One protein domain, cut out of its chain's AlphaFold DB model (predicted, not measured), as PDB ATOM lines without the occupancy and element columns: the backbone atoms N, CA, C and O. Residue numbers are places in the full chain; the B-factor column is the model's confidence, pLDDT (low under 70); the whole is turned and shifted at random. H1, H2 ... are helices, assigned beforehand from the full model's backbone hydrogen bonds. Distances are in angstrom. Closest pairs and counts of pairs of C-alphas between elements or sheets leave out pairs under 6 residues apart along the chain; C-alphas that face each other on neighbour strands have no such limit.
ATOM      1  N   ASP A   7     218.630 206.121 199.579       79.75
ATOM      2  CA  ASP A   7     217.572 206.970 200.152       79.75
ATOM      3  C   ASP A   7     217.981 208.451 200.307       79.75
ATOM      4  O   ASP A   7     217.172 209.290 200.699       79.75
ATOM      5  N   ALA A   8     219.245 208.787 200.033       85.06
ATOM      6  CA  ALA A   8     219.762 210.149 200.099       85.06
ATOM      7  C   ALA A   8     219.713 210.903 198.762       85.06
ATOM      8  O   ALA A   8     220.171 212.047 198.704       85.06
ATOM      9  N   ALA A   9     219.204 210.289 197.690       89.38
ATOM     10  CA  ALA A   9     219.106 210.916 196.376       89.38
ATOM     11  C   ALA A   9     217.687 210.860 195.811       89.38
ATOM     12  O   ALA A   9     216.928 209.926 196.060       89.38
ATOM     13  N   LEU A  10     217.366 211.861 194.993       91.56
ATOM     14  CA  LEU A  10     216.208 211.843 194.109       91.56
ATOM     15  C   LEU A  10     216.686 211.463 192.713       91.56
ATOM     16  O   LEU A  10     217.488 212.180 192.114       91.56
ATOM     17  N   TYR A  11     216.206 210.329 192.216       91.31
ATOM     18  CA  TYR A  11     216.476 209.887 190.856       91.31
ATOM     19  C   TYR A  11     215.440 210.483 189.909       91.31
ATOM     20  O   TYR A  11     214.254 210.559 190.234       91.31
ATOM     21  N   PHE A  12     215.906 210.907 188.743       93.19
ATOM     22  CA  PHE A  12     215.095 211.473 187.675       93.19
ATOM     23  C   PHE A  12     215.669 211.024 186.330       93.19
ATOM     24  O   PHE A  12     216.857 210.689 186.230       93.19
ATOM     25  N   ASN A  13     214.840 211.013 185.292       92.62
ATOM     26  CA  ASN A  13     215.291 210.743 183.935       92.62
ATOM     27  C   ASN A  13     216.137 211.924 183.404       92.62
ATOM     28  O   ASN A  13     215.629 213.047 183.364       92.62
ATOM     29  N   PRO A  14     217.392 211.710 182.957       92.56
ATOM     30  CA  PRO A  14     218.257 212.792 182.473       92.56
ATOM     31  C   PRO A  14     217.708 213.532 181.244       92.56
ATOM     32  O   PRO A  14     218.082 214.683 181.025       92.56
ATOM     33  N   ASP A  15     216.810 212.910 180.478       96.56
ATOM     34  CA  ASP A  15     216.200 213.517 179.289       96.56
ATOM     35  C   ASP A  15     214.901 214.290 179.606       96.56
ATOM     36  O   ASP A  15     214.274 214.851 178.705       96.56
ATOM     37  N   SER A  16     214.480 214.337 180.879       97.19
ATOM     38  CA  SER A  16     213.239 214.984 181.318       97.19
ATOM     39  C   SER A  16     213.511 216.248 182.133       97.19
ATOM     40  O   SER A  16     213.882 216.201 183.308       97.19
ATOM     41  N   ALA A  17     213.278 217.407 181.514       96.44
ATOM     42  CA  ALA A  17     213.386 218.698 182.194       96.44
ATOM     43  C   ALA A  17     212.343 218.860 183.315       96.44
ATOM     44  O   ALA A  17     212.638 219.477 184.338       96.44
ATOM     45  N   ASP A  18     211.154 218.279 183.142       97.38
ATOM     46  CA  ASP A  18     210.071 218.356 184.123       97.38
ATOM     47  C   ASP A  18     210.402 217.546 185.384       97.38
ATOM     48  O   ASP A  18     210.226 218.039 186.498       97.38
ATOM     49  N   GLU A  19     210.953 216.338 185.230       97.06
ATOM     50  CA  GLU A  19     211.380 215.525 186.378       97.06
ATOM     51  C   GLU A  19     212.570 216.154 187.110       97.06
ATOM     52  O   GLU A  19     212.619 216.133 188.341       97.06
ATOM     53  N   LEU A  20     213.506 216.769 186.380       96.56
ATOM     54  CA  LEU A  20     214.591 217.531 186.994       96.56
ATOM     55  C   LEU A  20     214.046 218.720 187.807       96.56
ATOM     56  O   LEU A  20     214.495 218.958 188.931       96.56
ATOM     57  N   ALA A  21     213.078 219.463 187.265       96.12
ATOM     58  CA  ALA A  21     212.463 220.595 187.955       96.12
ATOM     59  C   ALA A  21     211.698 220.164 189.221       96.12
ATOM     60  O   ALA A  21     211.809 220.829 190.259       96.12
ATOM     61  N   ASP A  22     210.970 219.043 189.165       95.69
ATOM     62  CA  ASP A  22     210.315 218.446 190.335       95.69
ATOM     63  C   ASP A  22     211.342 218.018 191.395       95.69
ATOM     64  O   ASP A  22     211.235 218.412 192.561       95.69
ATOM     65  N   ALA A  23     212.400 217.307 190.991       94.81
ATOM     66  CA  ALA A  23     213.457 216.862 191.895       94.81
ATOM     67  C   ALA A  23     214.151 218.042 192.599       94.81
ATOM     68  O   ALA A  23     214.355 218.003 193.815       94.81
ATOM     69  N   ILE A  24     214.457 219.124 191.872       94.94
ATOM     70  CA  ILE A  24     215.011 220.355 192.458       94.94
ATOM     71  C   ILE A  24     214.025 220.966 193.459       94.94
ATOM     72  O   ILE A  24     214.420 221.339 194.567       94.94
ATOM     73  N   SER A  25     212.744 221.055 193.095       96.19
ATOM     74  CA  SER A  25     211.713 221.655 193.948       96.19
ATOM     75  C   SER A  25     211.538 220.879 195.256       96.19
ATOM     76  O   SER A  25     211.480 221.479 196.331       96.19
ATOM     77  N   ARG A  26     211.536 219.545 195.191       94.19
ATOM     78  CA  ARG A  26     211.460 218.656 196.361       94.19
ATOM     79  C   ARG A  26     212.714 218.747 197.230       94.19
ATOM     80  O   ARG A  26     212.593 218.901 198.448       94.19
ATOM     81  N   ALA A  27     213.900 218.742 196.616       93.62
ATOM     82  CA  ALA A  27     215.184 218.843 197.313       93.62
ATOM     83  C   ALA A  27     215.394 220.195 198.015       93.62
ATOM     84  O   ALA A  27     216.049 220.255 199.055       93.62
ATOM     85  N   MET A  28     214.839 221.278 197.467       93.12
ATOM     86  CA  MET A  28     214.890 222.616 198.069       93.12
ATOM     87  C   MET A  28     213.726 222.893 199.028       93.12
ATOM     88  O   MET A  28     213.810 223.820 199.835       93.12
ATOM     89  N   GLY A  29     212.655 222.106 198.936       93.50
ATOM     90  CA  GLY A  29     211.426 222.265 199.699       93.50
ATOM     91  C   GLY A  29     211.240 221.173 200.747       93.50
ATOM     92  O   GLY A  29     212.002 221.069 201.709       93.50
ATOM     93  N   SER A  30     210.176 220.389 200.577       88.75
ATOM     94  CA  SER A  30     209.642 219.482 201.598       88.75
ATOM     95  C   SER A  30     210.583 218.348 202.003       88.75
ATOM     96  O   SER A  30     210.496 217.874 203.131       88.75
ATOM     97  N   GLU A  31     211.476 217.908 201.116       92.62
ATOM     98  CA  GLU A  31     212.308 216.719 201.344       92.62
ATOM     99  C   GLU A  31     213.746 217.053 201.747       92.62
ATOM    100  O   GLU A  31     214.513 216.156 202.099       92.62
ATOM    101  N   ARG A  32     214.108 218.341 201.773       91.88
ATOM    102  CA  ARG A  32     215.473 218.814 202.032       91.88
ATOM    103  C   ARG A  32     216.105 218.199 203.279       91.88
ATOM    104  O   ARG A  32     217.192 217.633 203.212       91.88
ATOM    105  N   GLU A  33     215.441 218.325 204.425       94.62
ATOM    106  CA  GLU A  33     216.007 217.881 205.706       94.62
ATOM    107  C   GLU A  33     216.126 216.354 205.786       94.62
ATOM    108  O   GLU A  33     217.114 215.839 206.311       94.62
ATOM    109  N   ALA A  34     215.165 215.626 205.209       92.25
ATOM    110  CA  ALA A  34     215.204 214.168 205.145       92.25
ATOM    111  C   ALA A  34     216.365 213.679 204.264       92.25
ATOM    112  O   ALA A  34     217.143 212.826 204.693       92.25
ATOM    113  N   LEU A  35     216.540 214.284 203.084       92.56
ATOM    114  CA  LEU A  35     217.648 213.980 202.176       92.56
ATOM    115  C   LEU A  35     219.004 214.299 202.816       92.56
ATOM    116  O   LEU A  35     219.926 213.490 202.734       92.56
ATOM    117  N   LEU A  36     219.135 215.429 203.522       92.12
ATOM    118  CA  LEU A  36     220.366 215.780 204.241       92.12
ATOM    119  C   LEU A  36     220.684 214.799 205.378       92.12
ATOM    120  O   LEU A  36     221.853 214.463 205.593       92.12
ATOM    121  N   ALA A  37     219.672 214.338 206.114       92.06
ATOM    122  CA  ALA A  37     219.851 213.336 207.158       92.06
ATOM    123  C   ALA A  37     220.291 211.987 206.569       92.06
ATOM    124  O   ALA A  37     221.281 211.410 207.028       92.06
ATOM    125  N   ALA A  38     219.620 211.527 205.510       91.19
ATOM    126  CA  ALA A  38     219.979 210.305 204.799       91.19
ATOM    127  C   ALA A  38     221.387 210.395 204.187       91.19
ATOM    128  O   ALA A  38     222.164 209.446 204.291       91.19
ATOM    129  N   ALA A  39     221.769 211.552 203.635       90.25
ATOM    130  CA  ALA A  39     223.090 211.773 203.048       90.25
ATOM    131  C   ALA A  39     224.217 211.622 204.074       90.25
ATOM    132  O   ALA A  39     225.248 211.026 203.766       90.25
ATOM    133  N   LYS A  40     224.017 212.104 205.308       90.06
ATOM    134  CA  LYS A  40     224.997 211.923 206.392       90.06
ATOM    135  C   LYS A  40     225.226 210.443 206.691       90.06
ATOM    136  O   LYS A  40     226.373 210.011 206.718       90.06
ATOM    137  N   VAL A  41     224.149 209.670 206.835       89.31
ATOM    138  CA  VAL A  41     224.219 208.221 207.093       89.31
ATOM    139  C   VAL A  41     224.839 207.477 205.908       89.31
ATOM    140  O   VAL A  41     225.703 206.618 206.084       89.31
ATOM    141  N   GLN A  42     224.446 207.821 204.681       88.06
ATOM    142  CA  GLN A  42     224.973 207.189 203.474       88.06
ATOM    143  C   GLN A  42     226.476 207.465 203.309       88.06
ATOM    144  O   GLN A  42     227.222 206.561 202.935       88.06
ATOM    145  N   ASN A  43     226.948 208.668 203.653       87.00
ATOM    146  CA  ASN A  43     228.364 209.035 203.584       87.00
ATOM    147  C   ASN A  43     229.252 208.182 204.512       87.00
ATOM    148  O   ASN A  43     230.382 207.848 204.156       87.00
ATOM    149  N   GLU A  44     228.743 207.739 205.666       86.88
ATOM    150  CA  GLU A  44     229.485 206.861 206.588       86.88
ATOM    151  C   GLU A  44     229.808 205.482 205.983       86.88
ATOM    152  O   GLU A  44     230.754 204.806 206.411       86.88
ATOM    153  N   LYS A  45     229.073 205.058 204.944       84.19
ATOM    154  CA  LYS A  45     229.386 203.834 204.192       84.19
ATOM    155  C   LYS A  45     230.649 203.975 203.337       84.19
ATOM    156  O   LYS A  45     231.298 202.968 203.064       84.19
ATOM    157  N   PHE A  46     231.033 205.193 202.960       85.88
ATOM    158  CA  PHE A  46     232.127 205.463 202.023       85.88
ATOM    159  C   PHE A  46     233.354 206.064 202.722       85.88
ATOM    160  O   PHE A  46     233.900 207.081 202.302       85.88
ATOM    161  N   THR A  47     233.817 205.431 203.803       88.94
ATOM    162  CA  THR A  47     235.026 205.864 204.524       88.94
ATOM    163  C   THR A  47     236.254 205.047 204.124       88.94
ATOM    164  O   THR A  47     236.176 203.831 203.929       88.94
ATOM    165  N   SER A  48     237.430 205.687 204.086       91.56
ATOM    166  CA  SER A  48     238.705 205.003 203.812       91.56
ATOM    167  C   SER A  48     238.969 203.853 204.785       91.56
ATOM    168  O   SER A  48     239.518 202.828 204.395       91.56
ATOM    169  N   LEU A  49     238.541 203.994 206.044       91.88
ATOM    170  CA  LEU A  49     238.663 202.948 207.058       91.88
ATOM    171  C   LEU A  49     237.833 201.705 206.706       91.88
ATOM    172  O   LEU A  49     238.330 200.581 206.813       91.88
ATOM    173  N   ARG A  50     236.582 201.894 206.270       89.25
ATOM    174  CA  ARG A  50     235.700 200.791 205.874       89.25
ATOM    175  C   ARG A  50     236.227 200.090 204.624       89.25
ATOM    176  O   ARG A  50     236.328 198.865 204.629       89.25
ATOM    177  N   LEU A  51     236.673 200.859 203.631       90.75
ATOM    178  CA  LEU A  51     237.316 200.325 202.425       90.75
ATOM    179  C   LEU A  51     238.585 199.527 202.758       90.75
ATOM    180  O   LEU A  51     238.746 198.399 202.298       90.75
ATOM    181  N   ALA A  52     239.464 200.065 203.607       94.56
ATOM    182  CA  ALA A  52     240.679 199.371 204.036       94.56
ATOM    183  C   ALA A  52     240.369 198.076 204.805       94.56
ATOM    184  O   ALA A  52     241.077 197.080 204.653       94.56
ATOM    185  N   THR A  53     239.302 198.072 205.610       94.50
ATOM    186  CA  THR A  53     238.858 196.887 206.359       94.50
ATOM    187  C   THR A  53     238.375 195.787 205.420       94.50
ATOM    188  O   THR A  53     238.884 194.669 205.508       94.50
ATOM    189  N   GLN A  54     237.494 196.117 204.472       94.06
ATOM    190  CA  GLN A  54     236.997 195.172 203.464       94.06
ATOM    191  C   GLN A  54     238.136 194.626 202.595       94.06
ATOM    192  O   GLN A  54     238.232 193.423 202.355       94.06
ATOM    193  N   LEU A  55     239.062 195.494 202.178       95.38
ATOM    194  CA  LEU A  55     240.220 195.086 201.388       95.38
ATOM    195  C   LEU A  55     241.140 194.136 202.172       95.38
ATOM    196  O   LEU A  55     241.640 193.148 201.632       95.38
ATOM    197  N   ARG A  56     241.354 194.404 203.465       95.19
ATOM    198  CA  ARG A  56     242.132 193.526 204.345       95.19
ATOM    199  C   ARG A  56     241.471 192.157 204.503       95.19
ATOM    200  O   ARG A  56     242.184 191.156 204.517       95.19
ATOM    201  N   GLU A  57     240.153 192.107 204.657       95.62
ATOM    202  CA  GLU A  57     239.391 190.856 204.762       95.62
ATOM    203  C   GLU A  57     239.536 190.017 203.494       95.62
ATOM    204  O   GLU A  57     239.971 188.868 203.586       95.62
ATOM    205  N   LEU A  58     239.358 190.634 202.322       95.06
ATOM    206  CA  LEU A  58     239.585 189.983 201.031       95.06
ATOM    207  C   LEU A  58     240.996 189.377 200.929       95.06
ATOM    208  O   LEU A  58     241.166 188.217 200.552       95.06
ATOM    209  N   TYR A  59     242.035 190.124 201.319       95.00
ATOM    210  CA  TYR A  59     243.404 189.596 201.314       95.00
ATOM    211  C   TYR A  59     243.612 188.434 202.297       95.00
ATOM    212  O   TYR A  59     244.388 187.515 202.004       95.00
ATOM    213  N   ARG A  60     242.945 188.443 203.460       94.44
ATOM    214  CA  ARG A  60     243.003 187.322 204.416       94.44
ATOM    215  C   ARG A  60     242.346 186.072 203.840       94.44
ATOM    216  O   ARG A  60     242.943 185.000 203.945       94.44
ATOM    217  N   GLU A  61     241.186 186.209 203.206       92.75
ATOM    218  CA  GLU A  61     240.470 185.101 202.560       92.75
ATOM    219  C   GLU A  61     241.296 184.472 201.437       92.75
ATOM    220  O   GLU A  61     241.530 183.261 201.438       92.75
ATOM    221  N   LEU A  62     241.847 185.294 200.537       92.12
ATOM    222  CA  LEU A  62     242.703 184.820 199.446       92.12
ATOM    223  C   LEU A  62     243.941 184.075 199.963       92.12
ATOM    224  O   LEU A  62     244.331 183.043 199.409       92.12
ATOM    225  N   ARG A  63     244.564 184.567 201.042       88.31
ATOM    226  CA  ARG A  63     245.715 183.899 201.667       88.31
ATOM    227  C   ARG A  63     245.325 182.583 202.342       88.31
ATOM    228  O   ARG A  63     246.126 181.652 202.322       88.31
ATOM    229  N   SER A  64     244.146 182.512 202.957       82.44
ATOM    230  CA  SER A  64     243.645 181.292 203.602       82.44
ATOM    231  C   SER A  64     243.327 180.210 202.571       82.44
ATOM    232  O   SER A  64     243.776 179.077 202.721       82.44
ATOM    233  N   ASN A  65     242.656 180.571 201.475       76.06
ATOM    234  CA  ASN A  65     242.312 179.631 200.405       76.06
ATOM    235  C   ASN A  65     243.551 179.071 199.690       76.06
ATOM    236  O   ASN A  65     243.579 177.888 199.365       76.06
ATOM    237  N   LYS A  66     244.621 179.865 199.532       68.69
ATOM    238  CA  LYS A  66     245.909 179.376 198.999       68.69
ATOM    239  C   LYS A  66     246.637 178.371 199.898       68.69
ATOM    240  O   LYS A  66     247.536 177.704 199.411       68.69
ATOM    241  N   LYS A  67     246.323 178.288 201.196       61.59
ATOM    242  CA  LYS A  67     246.931 177.298 202.108       61.59
ATOM    243  C   LYS A  67     246.210 175.945 202.103       61.59
ATOM    244  O   LYS A  67     246.701 175.010 202.728       61.59
ATOM    245  N   HIS A  68     245.043 175.867 201.466       56.81
ATOM    246  CA  HIS A  68     244.213 174.664 201.376       56.81
ATOM    247  C   HIS A  68     244.173 174.067 199.955       56.81
ATOM    248  O   HIS A  68     243.400 173.142 199.714       56.81
TER     249      HIS A  68
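Overview. This is residues 7 to 68 of the 69 residues of an uncharacterized protein of Porphyromonadaceae bacterium (UniProt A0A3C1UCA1). An extended hook: H1 and H2 meet near their ends in an L, and from Glu 44, the last residue of H2, the free residues 44 to 68, of which 48 to 65 belong to the longest helix H3, stick out as a long arm. Residues 7 to 12 run inside the angle of the L, and residues 13 to 18 stand free at the turn into H1. The printed part has 62 residues with three named helices in the order H1, H2, H3 and no named strand; the class is all helix. The radius of gyration of the C-alphas is 19.5 A, and they span 58 by 26 by 14 A.

Arrangement. Begin at H3, residues 48 to 65, which touches no helix. Look next at H2, residues 32 to 44; it is apart from H3, though a tight link of three residues joins them. H1, residues 17 to 28, is also apart from H3. H1 and H2 are close but not clearly touching: their closest C-alphas, those of Arg 26 and Arg 32, are 6.9 A apart. Their lines stand about perpendicular, at 85 degrees. In H1, H2 and H3 every O i to N i+4 pair is within hydrogen-bond range.

Along the chain. Find C-alpha 48 at (238.705, 205.003, 203.812); from there H3 runs 25.9 A to C-alpha 65 at (242.312, 179.631, 200.405). H2 runs 19.0 A from Arg 32 to Glu 44. For H1, start at C-alpha 17 at (213.386, 218.698, 182.194) and go 16.4 A to Met 28.

Size, cuts and confidence. The two C-alphas farthest apart, those of Asp 18 and His 68, are 58.1 A apart. The printed part has no cut, and both links between helices are tight. The mean pLDDT of the printed part is 90.4; look for values under 70 at residues 66 to 68.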